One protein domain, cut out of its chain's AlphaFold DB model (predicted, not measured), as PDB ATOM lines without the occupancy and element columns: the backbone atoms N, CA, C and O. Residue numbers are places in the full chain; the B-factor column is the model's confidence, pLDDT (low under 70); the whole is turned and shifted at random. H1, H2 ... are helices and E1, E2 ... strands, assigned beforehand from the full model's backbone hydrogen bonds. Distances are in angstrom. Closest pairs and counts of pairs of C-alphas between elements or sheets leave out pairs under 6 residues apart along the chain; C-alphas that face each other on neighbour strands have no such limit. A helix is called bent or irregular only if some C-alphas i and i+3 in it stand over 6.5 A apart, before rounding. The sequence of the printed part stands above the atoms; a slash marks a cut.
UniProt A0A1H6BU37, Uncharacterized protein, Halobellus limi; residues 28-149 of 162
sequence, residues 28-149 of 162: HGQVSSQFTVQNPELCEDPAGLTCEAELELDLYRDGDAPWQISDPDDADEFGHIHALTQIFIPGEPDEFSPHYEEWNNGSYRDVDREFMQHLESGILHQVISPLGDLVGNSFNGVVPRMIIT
ATOM      1  N   HIS A  28      15.064 -57.613  23.291       56.22
ATOM      2  CA  HIS A  28      13.815 -57.225  23.945       56.22
ATOM      3  C   HIS A  28      13.570 -55.734  23.687       56.22
ATOM      4  O   HIS A  28      14.501 -54.933  23.774       56.22
ATOM      5  N   GLY A  29      12.340 -55.376  23.322       58.31
ATOM      6  CA  GLY A  29      11.926 -53.991  23.103       58.31
ATOM      7  C   GLY A  29      10.663 -53.666  23.891       58.31
ATOM      8  O   GLY A  29       9.901 -54.567  24.253       58.31
ATOM      9  N   GLN A  30      10.445 -52.386  24.160       64.06
ATOM     10  CA  GLN A  30       9.248 -51.867  24.808       64.06
ATOM     11  C   GLN A  30       8.465 -51.006  23.827       64.06
ATOM     12  O   GLN A  30       9.060 -50.314  23.006       64.06
ATOM     13  N   VAL A  31       7.140 -51.079  23.902       63.94
ATOM     14  CA  VAL A  31       6.241 -50.302  23.048       63.94
ATOM     15  C   VAL A  31       5.412 -49.392  23.934       63.94
ATOM     16  O   VAL A  31       4.668 -49.900  24.774       63.94
ATOM     17  N   SER A  32       5.546 -48.080  23.750       69.06
ATOM     18  CA  SER A  32       4.575 -47.107  24.252       69.06
ATOM     19  C   SER A  32       3.417 -47.061  23.270       69.06
ATOM     20  O   SER A  32       3.662 -46.996  22.068       69.06
ATOM     21  N   SER A  33       2.179 -47.106  23.752       68.25
ATOM     22  CA  SER A  33       1.003 -46.908  22.907       68.25
ATOM     23  C   SER A  33       0.191 -45.718  23.391       68.25
ATOM     24  O   SER A  33      -0.281 -45.732  24.530       68.25
ATOM     25  N   GLN A  34      -0.033 -44.747  22.515       70.88
ATOM     26  CA  GLN A  34      -0.982 -43.668  22.729       70.88
ATOM     27  C   GLN A  34      -2.144 -43.820  21.755       70.88
ATOM     28  O   GLN A  34      -1.956 -44.075  20.566       70.88
ATOM     29  N   PHE A  35      -3.357 -43.698  22.286       74.50
ATOM     30  CA  PHE A  35      -4.580 -43.866  21.522       74.50
ATOM     31  C   PHE A  35      -5.526 -42.689  21.758       74.50
ATOM     32  O   PHE A  35      -5.882 -42.399  22.902       74.50
ATOM     33  N   THR A  36      -5.939 -42.036  20.676       81.00
ATOM     34  CA  THR A  36      -6.786 -40.838  20.712       81.00
ATOM     35  C   THR A  36      -7.981 -41.032  19.790       81.00
ATOM     36  O   THR A  36      -7.805 -41.338  18.614       81.00
ATOM     37  N   VAL A  37      -9.199 -40.825  20.300       82.25
ATOM     38  CA  VAL A  37     -10.430 -40.818  19.493       82.25
ATOM     39  C   VAL A  37     -10.992 -39.402  19.451       82.25
ATOM     40  O   VAL A  37     -11.136 -38.759  20.492       82.25
ATOM     41  N   GLN A  38     -11.314 -38.908  18.259       87.19
ATOM     42  CA  GLN A  38     -11.723 -37.522  18.038       87.19
ATOM     43  C   GLN A  38     -12.647 -37.362  16.825       87.19
ATOM     44  O   GLN A  38     -12.934 -38.317  16.106       87.19
ATOM     45  N   ASN A  39     -13.099 -36.125  16.600       90.44
ATOM     46  CA  ASN A  39     -13.862 -35.705  15.422       90.44
ATOM     47  C   ASN A  39     -15.121 -36.557  15.156       90.44
ATOM     48  O   ASN A  39     -15.242 -37.140  14.075       90.44
ATOM     49  N   PRO A  40     -16.060 -36.661  16.119       92.81
ATOM     50  CA  PRO A  40     -17.325 -37.340  15.878       92.81
ATOM     51  C   PRO A  40     -18.163 -36.571  14.842       92.81
ATOM     52  O   PRO A  40     -18.267 -35.346  14.897       92.81
ATOM     53  N   GLU A  41     -18.810 -37.285  13.926       93.00
ATOM     54  CA  GLU A  41     -19.713 -36.735  12.910       93.00
ATOM     55  C   GLU A  41     -20.898 -37.685  12.691       93.00
ATOM     56  O   GLU A  41     -20.722 -38.886  12.486       93.00
ATOM     57  N   LEU A  42     -22.122 -37.157  12.751       92.00
ATOM     58  CA  LEU A  42     -23.325 -37.919  12.415       92.00
ATOM     59  C   LEU A  42     -23.516 -37.936  10.898       92.00
ATOM     60  O   LEU A  42     -23.603 -36.889  10.258       92.00
ATOM     61  N   CYS A  43     -23.624 -39.133  10.335       88.62
ATOM     62  CA  CYS A  43     -23.866 -39.368   8.920       88.62
ATOM     63  C   CYS A  43     -25.313 -39.815   8.694       88.62
ATOM     64  O   CYS A  43     -25.824 -40.672   9.412       88.62
ATOM     65  N   GLU A  44     -25.963 -39.275   7.662       85.75
ATOM     66  CA  GLU A  44     -27.320 -39.686   7.264       85.75
ATOM     67  C   GLU A  44     -27.318 -40.780   6.177       85.75
ATOM     68  O   GLU A  44     -28.284 -41.532   6.064       85.75
ATOM     69  N   ASP A  45     -26.244 -40.897   5.379       85.62
ATOM     70  CA  ASP A  45     -26.124 -41.892   4.298       85.62
ATOM     71  C   ASP A  45     -24.656 -42.334   4.066       85.62
ATOM     72  O   ASP A  45     -23.887 -41.590   3.448       85.62
ATOM     73  N   PRO A  46     -24.239 -43.533   4.528       86.12
ATOM     74  CA  PRO A  46     -25.007 -44.464   5.353       86.12
ATOM     75  C   PRO A  46     -25.257 -43.899   6.759       86.12
ATOM     76  O   PRO A  46     -24.392 -43.235   7.329       86.12
ATOM     77  N   ALA A  47     -26.433 -44.191   7.315       89.12
ATOM     78  CA  ALA A  47     -26.813 -43.758   8.655       89.12
ATOM     79  C   ALA A  47     -25.838 -44.299   9.717       89.12
ATOM     80  O   ALA A  47     -25.595 -45.513   9.783       89.12
ATOM     81  N   GLY A  48     -25.272 -43.405  10.527       91.38
ATOM     82  CA  GLY A  48     -24.390 -43.789  11.623       91.38
ATOM     83  C   GLY A  48     -23.557 -42.649  12.194       91.38
ATOM     84  O   GLY A  48     -23.786 -41.477  11.903       91.38
ATOM     85  N   LEU A  49     -22.561 -43.018  12.994       90.69
ATOM     86  CA  LEU A  49     -21.562 -42.112  13.551       90.69
ATOM     87  C   LEU A  49     -20.195 -42.424  12.940       90.69
ATOM     88  O   LEU A  49     -19.747 -43.571  12.957       90.69
ATOM     89  N   THR A  50     -19.513 -41.405  12.434       91.50
ATOM     90  CA  THR A  50     -18.099 -41.482  12.069       91.50
ATOM     91  C   THR A  50     -17.233 -40.814  13.120       91.50
ATOM     92  O   THR A  50     -17.629 -39.804  13.689       91.50
ATOM     93  N   CYS A  51     -16.041 -41.348  13.357       89.94
ATOM     94  CA  CYS A  51     -15.013 -40.693  14.159       89.94
ATOM     95  C   CYS A  51     -13.616 -41.068  13.659       89.94
ATOM     96  O   CYS A  51     -13.444 -41.998  12.867       89.94
ATOM     97  N   GLU A  52     -12.614 -40.330  14.113       89.06
ATOM     98  CA  GLU A  52     -11.211 -40.593  13.823       89.06
ATOM     99  C   GLU A  52     -10.531 -41.187  15.054       89.06
ATOM    100  O   GLU A  52     -10.735 -40.728  16.175       89.06
ATOM    101  N   ALA A  53      -9.711 -42.206  14.830       82.31
ATOM    102  CA  ALA A  53      -8.864 -42.825  15.831       82.31
ATOM    103  C   ALA A  53      -7.406 -42.768  15.382       82.31
ATOM    104  O   ALA A  53      -7.057 -43.232  14.295       82.31
ATOM    105  N   GLU A  54      -6.562 -42.218  16.239       82.50
ATOM    106  CA  GLU A  54      -5.128 -42.092  16.043       82.50
ATOM    107  C   GLU A  54      -4.413 -43.009  17.033       82.50
ATOM    108  O   GLU A  54      -4.641 -42.939  18.241       82.50
ATOM    109  N   LEU A  55      -3.589 -43.907  16.497       78.94
ATOM    110  CA  LEU A  55      -2.731 -44.799  17.260       78.94
ATOM    111  C   LEU A  55      -1.274 -44.447  16.969       78.94
ATOM    112  O   LEU A  55      -0.818 -44.546  15.826       78.94
ATOM    113  N   GLU A  56      -0.552 -44.106  18.024       78.31
ATOM    114  CA  GLU A  56       0.890 -43.902  18.018       78.31
ATOM    115  C   GLU A  56       1.542 -45.030  18.812       78.31
ATOM    116  O   GLU A  56       1.173 -45.290  19.960       78.31
ATOM    117  N   LEU A  57       2.476 -45.739  18.180       73.62
ATOM    118  CA  LEU A  57       3.290 -46.759  18.827       73.62
ATOM    119  C   LEU A  57       4.763 -46.377  18.715       73.62
ATOM    120  O   LEU A  57       5.331 -46.444  17.623       73.62
ATOM    121  N   ASP A  58       5.385 -46.066  19.844       78.00
ATOM    122  CA  ASP A  58       6.818 -45.781  19.914       78.00
ATOM    123  C   ASP A  58       7.560 -47.012  20.417       78.00
ATOM    124  O   ASP A  58       7.218 -47.593  21.451       78.00
ATOM    125  N   LEU A  59       8.585 -47.421  19.677       73.31
ATOM    126  CA  LEU A  59       9.373 -48.613  19.939       73.31
ATOM    127  C   LEU A  59      10.729 -48.217  20.527       73.31
ATOM    128  O   LEU A  59      11.558 -47.585  19.870       73.31
ATOM    129  N   TYR A  60      10.991 -48.685  21.741       72.25
ATOM    130  CA  TYR A  60      12.232 -48.465  22.477       72.25
ATOM    131  C   TYR A  60      12.961 -49.781  22.707       72.25
ATOM    132  O   TYR A  60      12.347 -50.842  22.854       72.25
ATOM    133  N   ARG A  61      14.291 -49.747  22.766       71.12
ATOM    134  CA  ARG A  61      15.047 -50.909  23.246       71.12
ATOM    135  C   ARG A  61      14.825 -51.087  24.744       71.12
ATOM    136  O   ARG A  61      14.557 -50.128  25.464       71.12
ATOM    137  N   ASP A  62      14.928 -52.325  25.220       68.25
ATOM    138  CA  ASP A  62      14.833 -52.589  26.654       68.25
ATOM    139  C   ASP A  62      15.932 -51.840  27.423       68.25
ATOM    140  O   ASP A  62      17.118 -52.001  27.136       68.25
ATOM    141  N   GLY A  63      15.518 -51.030  28.397       70.00
ATOM    142  CA  GLY A  63      16.401 -50.171  29.182       70.00
ATOM    143  C   GLY A  63      16.588 -48.757  28.635       70.00
ATOM    144  O   GLY A  63      17.121 -47.937  29.374       70.00
ATOM    145  N   ASP A  64      16.112 -48.461  27.421       77.31
ATOM    146  CA  ASP A  64      16.255 -47.150  26.764       77.31
ATOM    147  C   ASP A  64      14.919 -46.386  26.673       77.31
ATOM    148  O   ASP A  64      14.858 -45.290  26.119       77.31
ATOM    149  N   ALA A  65      13.831 -46.956  27.203       74.19
ATOM    150  CA  ALA A  65      12.529 -46.299  27.227       74.19
ATOM    151  C   ALA A  65      12.502 -45.130  28.237       74.19
ATOM    152  O   ALA A  65      13.116 -45.233  29.306       74.19
ATOM    153  N   PRO A  66      11.737 -44.052  27.974       78.19
ATOM    154  CA  PRO A  66      11.773 -42.820  28.774       78.19
ATOM    155  C   PRO A  66      11.367 -43.011  30.244       78.19
ATOM    156  O   PRO A  66      11.830 -42.279  31.112       78.19
ATOM    157  N   TRP A  67      10.558 -44.029  30.563       79.25
ATOM    158  CA  TRP A  67      10.185 -44.382  31.944       79.25
ATOM    159  C   TRP A  67      11.212 -45.267  32.672       79.25
ATOM    160  O   TRP A  67      11.036 -45.574  33.853       79.25
ATOM    161  N   GLN A  68      12.258 -45.729  31.984       73.44
ATOM    162  CA  GLN A  68      13.298 -46.599  32.546       73.44
ATOM    163  C   GLN A  68      14.636 -45.891  32.746       73.44
ATOM    164  O   GLN A  68      15.434 -46.315  33.589       73.44
ATOM    165  N   ILE A  69      14.886 -44.829  31.987       78.00
ATOM    166  CA  ILE A  69      16.115 -44.045  32.059       78.00
ATOM    167  C   ILE A  69      15.960 -42.853  33.003       78.00
ATOM    168  O   ILE A  69      14.863 -42.404  33.319       78.00
ATOM    169  N   SER A  70      17.089 -42.366  33.516       77.50
ATOM    170  CA  SER A  70      17.098 -41.261  34.485       77.50
ATOM    171  C   SER A  70      16.846 -39.895  33.847       77.50
ATOM    172  O   SER A  70      16.421 -38.981  34.551       77.50
ATOM    173  N   ASP A  71      17.128 -39.765  32.552       79.69
ATOM    174  CA  ASP A  71      16.876 -38.571  31.754       79.69
ATOM    175  C   ASP A  71      16.023 -38.975  30.538       79.69
ATOM    176  O   ASP A  71      16.552 -39.622  29.638       79.69
ATOM    177  N   PRO A  72      14.708 -38.691  30.525       73.50
ATOM    178  CA  PRO A  72      13.812 -39.088  29.436       73.50
ATOM    179  C   PRO A  72      14.235 -38.557  28.061       73.50
ATOM    180  O   PRO A  72      13.909 -39.180  27.054       73.50
ATOM    181  N   ASP A  73      14.978 -37.444  28.020       74.81
ATOM    182  CA  ASP A  73      15.479 -36.844  26.778       74.81
ATOM    183  C   ASP A  73      16.588 -37.695  26.121       74.81
ATOM    184  O   ASP A  73      16.886 -37.516  24.939       74.81
ATOM    185  N   ASP A  74      17.176 -38.641  26.864       75.25
ATOM    186  CA  ASP A  74      18.180 -39.595  26.375       75.25
ATOM    187  C   ASP A  74      17.555 -40.902  25.832       75.25
ATOM    188  O   ASP A  74      18.281 -41.859  25.548       75.25
ATOM    189  N   ALA A  75      16.225 -40.981  25.696       78.62
ATOM    190  CA  ALA A  75      15.556 -42.178  25.185       78.62
ATOM    191  C   ALA A  75      15.935 -42.454  23.720       78.62
ATOM    192  O   ALA A  75      15.867 -41.571  22.866       78.62
ATOM    193  N   ASP A  76      16.313 -43.702  23.417       75.38
ATOM    194  CA  ASP A  76      16.658 -44.143  22.055       75.38
ATOM    195  C   ASP A  76      15.455 -44.867  21.436       75.38
ATOM    196  O   ASP A  76      15.300 -46.093  21.541       75.38
ATOM    197  N   GLU A  77      14.568 -44.091  20.812       77.31
ATOM    198  CA  GLU A  77      13.493 -44.618  19.974       77.31
ATOM    199  C   GLU A  77      14.094 -45.224  18.696       77.31
ATOM    200  O   GLU A  77      14.787 -44.558  17.923       77.31
ATOM    201  N   PHE A  78      13.831 -46.508  18.448       72.38
ATOM    202  CA  PHE A  78      14.337 -47.191  17.253       72.38
ATOM    203  C   PHE A  78      13.288 -47.330  16.146       72.38
ATOM    204  O   PHE A  78      13.622 -47.772  15.040       72.38
ATOM    205  N   GLY A  79      12.033 -46.978  16.424       68.38
ATOM    206  CA  GLY A  79      10.978 -46.956  15.428       68.38
ATOM    207  C   GLY A  79       9.659 -46.422  15.966       68.38
ATOM    208  O   GLY A  79       9.364 -46.539  17.149       68.38
ATOM    209  N   HIS A  80       8.845 -45.932  15.040       77.06
ATOM    210  CA  HIS A  80       7.538 -45.361  15.313       77.06
ATOM    211  C   HIS A  80       6.518 -45.895  14.310       77.06
ATOM    212  O   HIS A  80       6.815 -46.043  13.115       77.06
ATOM    213  N   ILE A  81       5.312 -46.184  14.791       72.75
ATOM    214  CA  ILE A  81       4.165 -46.535  13.960       72.75
ATOM    215  C   ILE A  81       3.059 -45.537  14.244       72.75
ATOM    216  O   ILE A  81       2.531 -45.476  15.349       72.75
ATOM    217  N   HIS A  82       2.676 -44.821  13.194       79.81
ATOM    218  CA  HIS A  82       1.519 -43.946  13.186       79.81
ATOM    219  C   HIS A  82       0.410 -44.582  12.358       79.81
ATOM    220  O   HIS A  82       0.623 -44.929  11.191       79.81
ATOM    221  N   ALA A  83      -0.767 -44.743  12.953       75.81
ATOM    222  CA  ALA A  83      -1.948 -45.227  12.260       75.81
ATOM    223  C   ALA A  83      -3.132 -44.296  12.522       75.81
ATOM    224  O   ALA A  83      -3.635 -44.202  13.636       75.81
ATOM    225  N   LEU A  84      -3.610 -43.660  11.453       83.12
ATOM    226  CA  LEU A  84      -4.856 -42.907  11.452       83.12
ATOM    227  C   LEU A  84      -5.962 -43.769  10.844       83.12
ATOM    228  O   LEU A  84      -5.842 -44.244   9.712       83.12
ATOM    229  N   THR A  85      -7.039 -43.961  11.593       82.00
ATOM    230  CA  THR A  85      -8.179 -44.786  11.195       82.00
ATOM    231  C   THR A  85      -9.456 -43.970  11.260       82.00
ATOM    232  O   THR A  85      -9.747 -43.343  12.271       82.00
ATOM    233  N   GLN A  86     -10.252 -44.017  10.195       88.81
ATOM    234  CA  GLN A  86     -11.623 -43.527  10.227       88.81
ATOM    235  C   GLN A  86     -12.548 -44.689  10.587       88.81
ATOM    236  O   GLN A  86     -12.536 -45.731   9.928       88.81
ATOM    237  N   ILE A  87     -13.334 -44.516  11.642       87.06
ATOM    238  CA  ILE A  87     -14.269 -45.512  12.154       87.06
ATOM    239  C   ILE A  87     -15.672 -45.092  11.749       87.06
ATOM    240  O   ILE A  87     -16.027 -43.921  11.840       87.06
ATOM    241  N   PHE A  88     -16.470 -46.063  11.312       88.88
ATOM    242  CA  PHE A  88     -17.890 -45.886  11.046       88.88
ATOM    243  C   PHE A  88     -18.689 -46.881  11.882       88.88
ATOM    244  O   PHE A  88     -18.491 -48.094  11.774       88.88
ATOM    245  N   ILE A  89     -19.597 -46.355  12.699       88.69
ATOM    246  CA  ILE A  89     -20.511 -47.114  13.542       88.69
ATOM    247  C   ILE A  89     -21.905 -47.007  12.911       88.69
ATOM    248  O   ILE A  89     -22.503 -45.930  12.950       88.69
ATOM    249  N   PRO A  90     -22.428 -48.083  12.299       88.94
ATOM    250  CA  PRO A  90     -23.747 -48.049  11.684       88.94
ATOM    251  C   PRO A  90     -24.848 -47.973  12.747       88.94
ATOM    252  O   PRO A  90     -24.794 -48.689  13.746       88.94
ATOM    253  N   GLY A  91     -25.878 -47.168  12.493       88.94
ATOM    254  CA  GLY A  91     -27.053 -47.036  13.361       88.94
ATOM    255  C   GLY A  91     -27.844 -45.771  13.048       88.94
ATOM    256  O   GLY A  91     -27.443 -44.977  12.196       88.94
ATOM    257  N   GLU A  92     -28.990 -45.588  13.696       88.81
ATOM    258  CA  GLU A  92     -29.824 -44.419  13.414       88.81
ATOM    259  C   GLU A  92     -29.231 -43.165  14.089       88.81
ATOM    260  O   GLU A  92     -28.792 -43.241  15.240       88.81
ATOM    261  N   PRO A  93     -29.235 -41.985  13.439       84.38
ATOM    262  CA  PRO A  93     -28.655 -40.771  14.020       84.38
ATOM    263  C   PRO A  93     -29.271 -40.380  15.369       84.38
ATOM    264  O   PRO A  93     -28.582 -39.846  16.236       84.38
ATOM    265  N   ASP A  94     -30.555 -40.681  15.571       87.25
ATOM    266  CA  ASP A  94     -31.270 -40.415  16.824       87.25
ATOM    267  C   ASP A  94     -30.705 -41.223  18.008       87.25
ATOM    268  O   ASP A  94     -30.765 -40.761  19.146       87.25
ATOM    269  N   GLU A  95     -30.138 -42.407  17.752       87.38
ATOM    270  CA  GLU A  95     -29.508 -43.254  18.775       87.38
ATOM    271  C   GLU A  95     -28.154 -42.677  19.211       87.38
ATOM    272  O   GLU A  95     -27.809 -42.728  20.389       87.38
ATOM    273  N   PHE A  96     -27.408 -42.073  18.279       89.50
ATOM    274  CA  PHE A  96     -26.085 -41.500  18.549       89.50
ATOM    275  C   PHE A  96     -26.107 -40.027  18.950       89.50
ATOM    276  O   PHE A  96     -25.111 -39.533  19.473       89.50
ATOM    277  N   SER A  97     -27.217 -39.320  18.724       87.69
ATOM    278  CA  SER A  97     -27.336 -37.882  18.997       87.69
ATOM    279  C   SER A  97     -26.924 -37.485  20.423       87.69
ATOM    280  O   SER A  97     -26.138 -36.548  20.542       87.69
ATOM    281  N   PRO A  98     -27.334 -38.195  21.497       88.75
ATOM    282  CA  PRO A  98     -26.890 -37.866  22.855       88.75
ATOM    283  C   PRO A  98     -25.365 -37.961  23.017       88.75
ATOM    284  O   PRO A  98     -24.738 -37.031  23.515       88.75
ATOM    285  N   HIS A  99     -24.760 -39.045  22.524       88.81
ATOM    286  CA  HIS A  99     -23.316 -39.276  22.606       88.81
ATOM    287  C   HIS A  99     -22.525 -38.265  21.769       88.81
ATOM    288  O   HIS A  99     -21.495 -37.758  22.202       88.81
ATOM    289  N   TYR A 100     -23.020 -37.943  20.573       90.38
ATOM    290  CA  TYR A 100     -22.435 -36.939  19.688       90.38
ATOM    291  C   TYR A 100     -22.469 -35.538  20.311       90.38
ATOM    292  O   TYR A 100     -21.496 -34.792  20.205       90.38
ATOM    293  N   GLU A 101     -23.578 -35.172  20.956       90.06
ATOM    294  CA  GLU A 101     -23.715 -33.890  21.646       90.06
ATOM    295  C   GLU A 101     -22.807 -33.806  22.877       90.06
ATOM    296  O   GLU A 101     -22.147 -32.783  23.060       90.06
ATOM    297  N   GLU A 102     -22.736 -34.855  23.700       89.44
ATOM    298  CA  GLU A 102     -21.813 -34.924  24.844       89.44
ATOM    299  C   GLU A 102     -20.363 -34.769  24.387       89.44
ATOM    300  O   GLU A 102     -19.639 -33.906  24.886       89.44
ATOM    301  N   TRP A 103     -19.970 -35.528  23.364       92.50
ATOM    302  CA  TRP A 103     -18.616 -35.491  22.827       92.50
ATOM    303  C   TRP A 103     -18.265 -34.118  22.243       92.50
ATOM    304  O   TRP A 103     -17.212 -33.572  22.555       92.50
ATOM    305  N   ASN A 104     -19.137 -33.515  21.428       88.94
ATOM    306  CA  ASN A 104     -18.846 -32.213  20.812       88.94
ATOM    307  C   ASN A 104     -18.827 -31.043  21.795       88.94
ATOM    308  O   ASN A 104     -18.168 -30.037  21.534       88.94
ATOM    309  N   ASN A 105     -19.585 -31.135  22.888       87.88
ATOM    310  CA  ASN A 105     -19.627 -30.086  23.904       87.88
ATOM    311  C   ASN A 105     -18.549 -30.257  24.986       87.88
ATOM    312  O   ASN A 105     -18.318 -29.319  25.752       87.88
ATOM    313  N   GLY A 106     -17.901 -31.422  25.047       86.75
ATOM    314  CA  GLY A 106     -16.857 -31.755  26.010       86.75
ATOM    315  C   GLY A 106     -15.705 -32.517  25.362       86.75
ATOM    316  O   GLY A 106     -15.099 -32.068  24.389       86.75
ATOM    317  N   SER A 107     -15.366 -33.654  25.951       83.88
ATOM    318  CA  SER A 107     -14.342 -34.587  25.496       83.88
ATOM    319  C   SER A 107     -14.963 -35.944  25.180       83.88
ATOM    320  O   SER A 107     -16.015 -36.291  25.709       83.88
ATOM    321  N   TYR A 108     -14.263 -36.772  24.394       83.00
ATOM    322  CA  TYR A 108     -14.620 -38.191  24.239       83.00
ATOM    323  C   TYR A 108     -14.798 -38.873  25.602       83.00
ATOM    324  O   TYR A 108     -15.679 -39.702  25.769       83.00
ATOM    325  N   ARG A 109     -14.004 -38.456  26.598       81.25
ATOM    326  CA  ARG A 109     -14.037 -38.987  27.967       81.25
ATOM    327  C   ARG A 109     -15.325 -38.679  28.733       81.25
ATOM    328  O   ARG A 109     -15.575 -39.326  29.747       81.25
ATOM    329  N   ASP A 110     -16.089 -37.686  28.287       81.69
ATOM    330  CA  ASP A 110     -17.341 -37.271  28.923       81.69
ATOM    331  C   ASP A 110     -18.552 -38.030  28.368       81.69
ATOM    332  O   ASP A 110     -19.644 -37.931  28.926       81.69
ATOM    333  N   VAL A 111     -18.364 -38.782  27.279       85.75
ATOM    334  CA  VAL A 111     -19.411 -39.591  26.655       85.75
ATOM    335  C   VAL A 111     -19.793 -40.743  27.578       85.75
ATOM    336  O   VAL A 111     -18.977 -41.238  28.357       85.75
ATOM    337  N   ASP A 112     -21.038 -41.204  27.469       87.62
ATOM    338  CA  ASP A 112     -21.490 -42.430  28.123       87.62
ATOM    339  C   ASP A 112     -20.455 -43.577  28.084       87.62
ATOM    340  O   ASP A 112     -19.880 -43.938  27.049       87.62
ATOM    341  N   ARG A 113     -20.242 -44.182  29.255       82.12
ATOM    342  CA  ARG A 113     -19.206 -45.191  29.472       82.12
ATOM    343  C   ARG A 113     -19.446 -46.469  28.676       82.12
ATOM    344  O   ARG A 113     -18.473 -47.082  28.243       82.12
ATOM    345  N   GLU A 114     -20.696 -46.890  28.507       83.69
ATOM    346  CA  GLU A 114     -21.025 -48.107  27.764       83.69
ATOM    347  C   GLU A 114     -20.707 -47.917  26.278       83.69
ATOM    348  O   GLU A 114     -20.061 -48.771  25.662       83.69
ATOM    349  N   PHE A 115     -21.058 -46.751  25.729       84.75
ATOM    350  CA  PHE A 115     -20.693 -46.376  24.366       84.75
ATOM    351  C   PHE A 115     -19.170 -46.344  24.162       84.75
ATOM    352  O   PHE A 115     -18.665 -46.977  23.230       84.75
ATOM    353  N   MET A 116     -18.430 -45.667  25.053       83.56
ATOM    354  CA  MET A 116     -16.964 -45.611  24.973       83.56
ATOM    355  C   MET A 116     -16.339 -47.009  24.986       83.56
ATOM    356  O   MET A 116     -15.497 -47.328  24.150       83.56
ATOM    357  N   GLN A 117     -16.785 -47.871  25.902       77.81
ATOM    358  CA  GLN A 117     -16.278 -49.238  26.022       77.81
ATOM    359  C   GLN A 117     -16.542 -50.066  24.768       77.81
ATOM    360  O   GLN A 117     -15.678 -50.831  24.331       77.81
ATOM    361  N   HIS A 118     -17.727 -49.922  24.179       82.31
ATOM    362  CA  HIS A 118     -18.068 -50.618  22.948       82.31
ATOM    363  C   HIS A 118     -17.154 -50.192  21.794       82.31
ATOM    364  O   HIS A 118     -16.617 -51.038  21.072       82.31
ATOM    365  N   LEU A 119     -16.935 -48.883  21.656       82.06
ATOM    366  CA  LEU A 119     -16.080 -48.314  20.625       82.06
ATOM    367  C   LEU A 119     -14.613 -48.737  20.810       82.06
ATOM    368  O   LEU A 119     -14.004 -49.262  19.879       82.06
ATOM    369  N   GLU A 120     -14.063 -48.604  22.017       80.12
ATOM    370  CA  GLU A 120     -12.686 -48.999  22.341       80.12
ATOM    371  C   GLU A 120     -12.440 -50.497  22.134       80.12
ATOM    372  O   GLU A 120     -11.423 -50.886  21.556       80.12
ATOM    373  N   SER A 121     -13.388 -51.351  22.533       76.56
ATOM    374  CA  SER A 121     -13.313 -52.791  22.275       76.56
ATOM    375  C   SER A 121     -13.284 -53.086  20.774       76.56
ATOM    376  O   SER A 121     -12.458 -53.876  20.305       76.56
ATOM    377  N   GLY A 122     -14.134 -52.406  19.998       74.88
ATOM    378  CA  GLY A 122     -14.140 -52.502  18.543       74.88
ATOM    379  C   GLY A 122     -12.783 -52.146  17.936       74.88
ATOM    380  O   GLY A 122     -12.253 -52.909  17.128       74.88
ATOM    381  N   ILE A 123     -12.183 -51.039  18.369       76.12
ATOM    382  CA  ILE A 123     -10.879 -50.565  17.885       76.12
ATOM    383  C   ILE A 123      -9.768 -51.548  18.255       76.12
ATOM    384  O   ILE A 123      -8.964 -51.927  17.398       76.12
ATOM    385  N   LEU A 124      -9.742 -52.025  19.499       74.19
ATOM    386  CA  LEU A 124      -8.752 -52.995  19.958       74.19
ATOM    387  C   LEU A 124      -8.762 -54.266  19.094       74.19
ATOM    388  O   LEU A 124      -7.710 -54.753  18.666       74.19
ATOM    389  N   HIS A 125      -9.950 -54.797  18.808       73.56
ATOM    390  CA  HIS A 125     -10.099 -56.032  18.043       73.56
ATOM    391  C   HIS A 125      -9.900 -55.850  16.534       73.56
ATOM    392  O   HIS A 125      -9.321 -56.726  15.894       73.56
ATOM    393  N   GLN A 126     -10.377 -54.746  15.957       73.25
ATOM    394  CA  GLN A 126     -10.400 -54.533  14.503       73.25
ATOM    395  C   GLN A 126      -9.155 -53.807  13.977       73.25
ATOM    396  O   GLN A 126      -8.827 -53.955  12.801       73.25
ATOM    397  N   VAL A 127      -8.469 -53.023  14.814       69.81
ATOM    398  CA  VAL A 127      -7.348 -52.160  14.403       69.81
ATOM    399  C   VAL A 127      -6.062 -52.562  15.114       69.81
ATOM    400  O   VAL A 127      -5.089 -52.932  14.457       69.81
ATOM    401  N   ILE A 128      -6.055 -52.551  16.449       68.94
ATOM    402  CA  ILE A 128      -4.825 -52.766  17.227       68.94
ATOM    403  C   ILE A 128      -4.332 -54.208  17.087       68.94
ATOM    404  O   ILE A 128      -3.151 -54.421  16.823       68.94
ATOM    405  N   SER A 129      -5.216 -55.205  17.207       69.19
ATOM    406  CA  SER A 129      -4.810 -56.618  17.116       69.19
ATOM    407  C   SER A 129      -4.186 -56.962  15.748       69.19
ATOM    408  O   SER A 129      -3.078 -57.500  15.729       69.19
ATOM    409  N   PRO A 130      -4.786 -56.582  14.597       68.44
ATOM    410  CA  PRO A 130      -4.153 -56.783  13.291       68.44
ATOM    411  C   PRO A 130      -2.836 -56.020  13.099       68.44
ATOM    412  O   PRO A 130      -1.918 -56.537  12.461       68.44
ATOM    413  N   LEU A 131      -2.716 -54.801  13.640       67.81
ATOM    414  CA  LEU A 131      -1.446 -54.067  13.622       67.81
ATOM    415  C   LEU A 131      -0.380 -54.794  14.451       67.81
ATOM    416  O   LEU A 131       0.746 -54.942  13.982       67.81
ATOM    417  N   GLY A 132      -0.744 -55.324  15.620       64.69
ATOM    418  CA  GLY A 132       0.126 -56.170  16.437       64.69
ATOM    419  C   GLY A 132       0.643 -57.390  15.670       64.69
ATOM    420  O   GLY A 132       1.846 -57.656  15.677       64.69
ATOM    421  N   ASP A 133      -0.229 -58.073  14.924       65.12
ATOM    422  CA  ASP A 133       0.160 -59.201  14.066       65.12
ATOM    423  C   ASP A 133       1.128 -58.773  12.947       65.12
ATOM    424  O   ASP A 133       2.090 -59.483  12.630       65.12
ATOM    425  N   LEU A 134       0.917 -57.602  12.336       62.41
ATOM    426  CA  LEU A 134       1.810 -57.062  11.303       62.41
ATOM    427  C   LEU A 134       3.187 -56.691  11.865       62.41
ATOM    428  O   LEU A 134       4.208 -56.979  11.231       62.41
ATOM    429  N   VAL A 135       3.228 -56.098  13.058       62.72
ATOM    430  CA  VAL A 135       4.465 -55.762  13.775       62.72
ATOM    431  C   VAL A 135       5.218 -57.037  14.146       62.72
ATOM    432  O   VAL A 135       6.392 -57.169  13.800       62.72
ATOM    433  N   GLY A 136       4.541 -58.025  14.736       57.78
ATOM    434  CA  GLY A 136       5.150 -59.314  15.082       57.78
ATOM    435  C   GLY A 136       5.809 -60.011  13.885       57.78
ATOM    436  O   GLY A 136       6.889 -60.581  14.015       57.78
ATOM    437  N   ASN A 137       5.214 -59.899  12.693       53.62
ATOM    438  CA  ASN A 137       5.776 -60.454  11.458       53.62
ATOM    439  C   ASN A 137       6.917 -59.612  10.852       53.62
ATOM    440  O   ASN A 137       7.807 -60.160  10.196       53.62
ATOM    441  N   SER A 138       6.893 -58.290  11.043       48.66
ATOM    442  CA  SER A 138       7.862 -57.356  10.447       48.66
ATOM    443  C   SER A 138       9.174 -57.271  11.234       48.66
ATOM    444  O   SER A 138      10.228 -57.034  10.646       48.66
ATOM    445  N   PHE A 139       9.136 -57.532  12.543       52.81
ATOM    446  CA  PHE A 139      10.291 -57.442  13.441       52.81
ATOM    447  C   PHE A 139      10.811 -58.818  13.876       52.81
ATOM    448  O   PHE A 139      11.031 -59.071  15.059       52.81
ATOM    449  N   ASN A 140      11.057 -59.715  12.912       45.78
ATOM    450  CA  ASN A 140      11.753 -60.984  13.161       45.78
ATOM    451  C   ASN A 140      13.076 -60.737  13.922       45.78
ATOM    452  O   ASN A 140      14.058 -60.287  13.331       45.78
ATOM    453  N   GLY A 141      13.094 -61.032  15.227       43.19
ATOM    454  CA  GLY A 141      14.250 -60.858  16.118       43.19
ATOM    455  C   GLY A 141      14.063 -59.864  17.273       43.19
ATOM    456  O   GLY A 141      14.911 -59.836  18.164       43.19
ATOM    457  N   VAL A 142      12.969 -59.092  17.309       44.50
ATOM    458  CA  VAL A 142      12.607 -58.236  18.453       44.50
ATOM    459  C   VAL A 142      11.303 -58.742  19.063       44.50
ATOM    460  O   VAL A 142      10.321 -58.899  18.348       44.50
ATOM    461  N   VAL A 143      11.286 -59.022  20.369       47.34
ATOM    462  CA  VAL A 143      10.045 -59.379  21.088       47.34
ATOM    463  C   VAL A 143       9.497 -58.106  21.737       47.34
ATOM    464  O   VAL A 143      10.080 -57.661  22.732       47.34
ATOM    465  N   PRO A 144       8.432 -57.494  21.185       47.25
ATOM    466  CA  PRO A 144       7.841 -56.295  21.763       47.25
ATOM    467  C   PRO A 144       7.060 -56.644  23.034       47.25
ATOM    468  O   PRO A 144       6.211 -57.535  23.029       47.25
ATOM    469  N   ARG A 145       7.317 -55.920  24.127       45.91
ATOM    470  CA  ARG A 145       6.404 -55.839  25.273       45.91
ATOM    471  C   ARG A 145       5.587 -54.561  25.147       45.91
ATOM    472  O   ARG A 145       6.150 -53.472  25.238       45.91
ATOM    473  N   MET A 146       4.283 -54.697  24.916       45.62
ATOM    474  CA  MET A 146       3.377 -53.550  24.898       45.62
ATOM    475  C   MET A 146       3.124 -53.067  26.319       45.62
ATOM    476  O   MET A 146       2.684 -53.840  27.169       45.62
ATOM    477  N   ILE A 147       3.405 -51.791  26.562       46.41
ATOM    478  CA  ILE A 147       3.016 -51.085  27.774       46.41
ATOM    479  C   ILE A 147       1.953 -50.085  27.343       46.41
ATOM    480  O   ILE A 147       2.238 -49.102  26.663       46.41
ATOM    481  N   ILE A 148       0.708 -50.377  27.709       43.06
ATOM    482  CA  ILE A 148      -0.387 -49.439  27.495       43.06
ATOM    483  C   ILE A 148      -0.263 -48.388  28.585       43.06
ATOM    484  O   ILE A 148      -0.545 -48.663  29.754       43.06
ATOM    485  N   THR A 149       0.194 -47.200  28.209       41.22
ATOM    486  CA  THR A 149       0.139 -46.043  29.093       41.22
ATOM    487  C   THR A 149      -1.317 -45.580  29.106       41.22
ATOM    488  O   THR A 149      -1.823 -45.175  28.057       41.22
TER     489      THR A 149
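This is residues 28 to 149 of the 162 residues of an uncharacterized protein of Halobellus limi (UniProt A0A1H6BU37). A long, twisted ribbon of three antiparallel strands, E1, E2 and E3, makes the length of the domain; H1 packs over one end of it, and the bent helix H2 leads back from that end towards the other. There the short strand E4 pairs with the beginning of E1, and the unnamed residues 62 to 76 lie at that end too. The printed part has 122 residues with two named helices and four named strands, in the order E1 E2 E3 H1 H2 E4, and is of the mixed class, helices and strands. The sheet runs E3 E2 E1 E4 and is mixed. The whole is loose, with a radius of gyration of the C-alphas of 17.4 A, and elongated, spanning 50 by 31 by 20 A.

E1, residues 28 to 44, bends by 54 degrees at residue 41. It forms a hairpin with E2, residues 47 to 61, antiparallel at 166 degrees, with N 36 and O 54 2.9 A apart, within hydrogen-bond range. E2 and E3, residues 77 to 90, form another hairpin at 167 degrees, with N 53 and O 85 at 2.8 A; E1, E2 and E3 are a meander, each strand the antiparallel neighbour of the one before. H1, residues 93 to 105, is on the sheet over E2 and E1, at a height of 9.1 A, slantwise to the strands, only just, at 59.7 degrees to E1 on the local plane; the closest C-alphas of H1 and E2 are those of Pro 93 and Gly 48, 5.7 A apart. H1 is irregular, C-alphas 95 and 98 being 7.2 A apart, with 7 of 9 O i to N i+4 pairs within hydrogen-bond range. H2, residues 113 to 138, was assigned as one helix by its hydrogen bonds but is bent: C-alphas 126 and 129 are 6.5 A apart. Its arms H2a, residues 113 to 126, and H2b, residues 129 to 138, stand at a shallow tilt of 30 degrees, and in both every such pair is within range. H2a is close to H1 but not clearly touching, the closest C-alphas, of Phe 115 and His 99, being 7.8 A apart. H1 and H2b lie on opposite faces of the sheet. E4, residues 142 to 148, is an edge strand parallel to E1 at 52 degrees, with N 31 and O 145 at 2.9 A.

E1 begins at C-alpha 28, (13.815, -57.225, 23.945), and is 47.7 A long; E2 is 44.9 A and E3 38.3 A. H1 measures 17.1 A, H2a 19.7 A and H2b 14.3 A. E4 ends at C-alpha 148, (-0.387, -49.439, 27.495).

The C-alphas farthest apart, of Asp 45 and Ser 70, are 52.7 A apart. The printed part has no cut, and the link from E2 to E3, 15 residues, is long. Mean pLDDT of the printed part is 76.0; residues 28 to 33, 62, 79 and 127 to 149 are under 70.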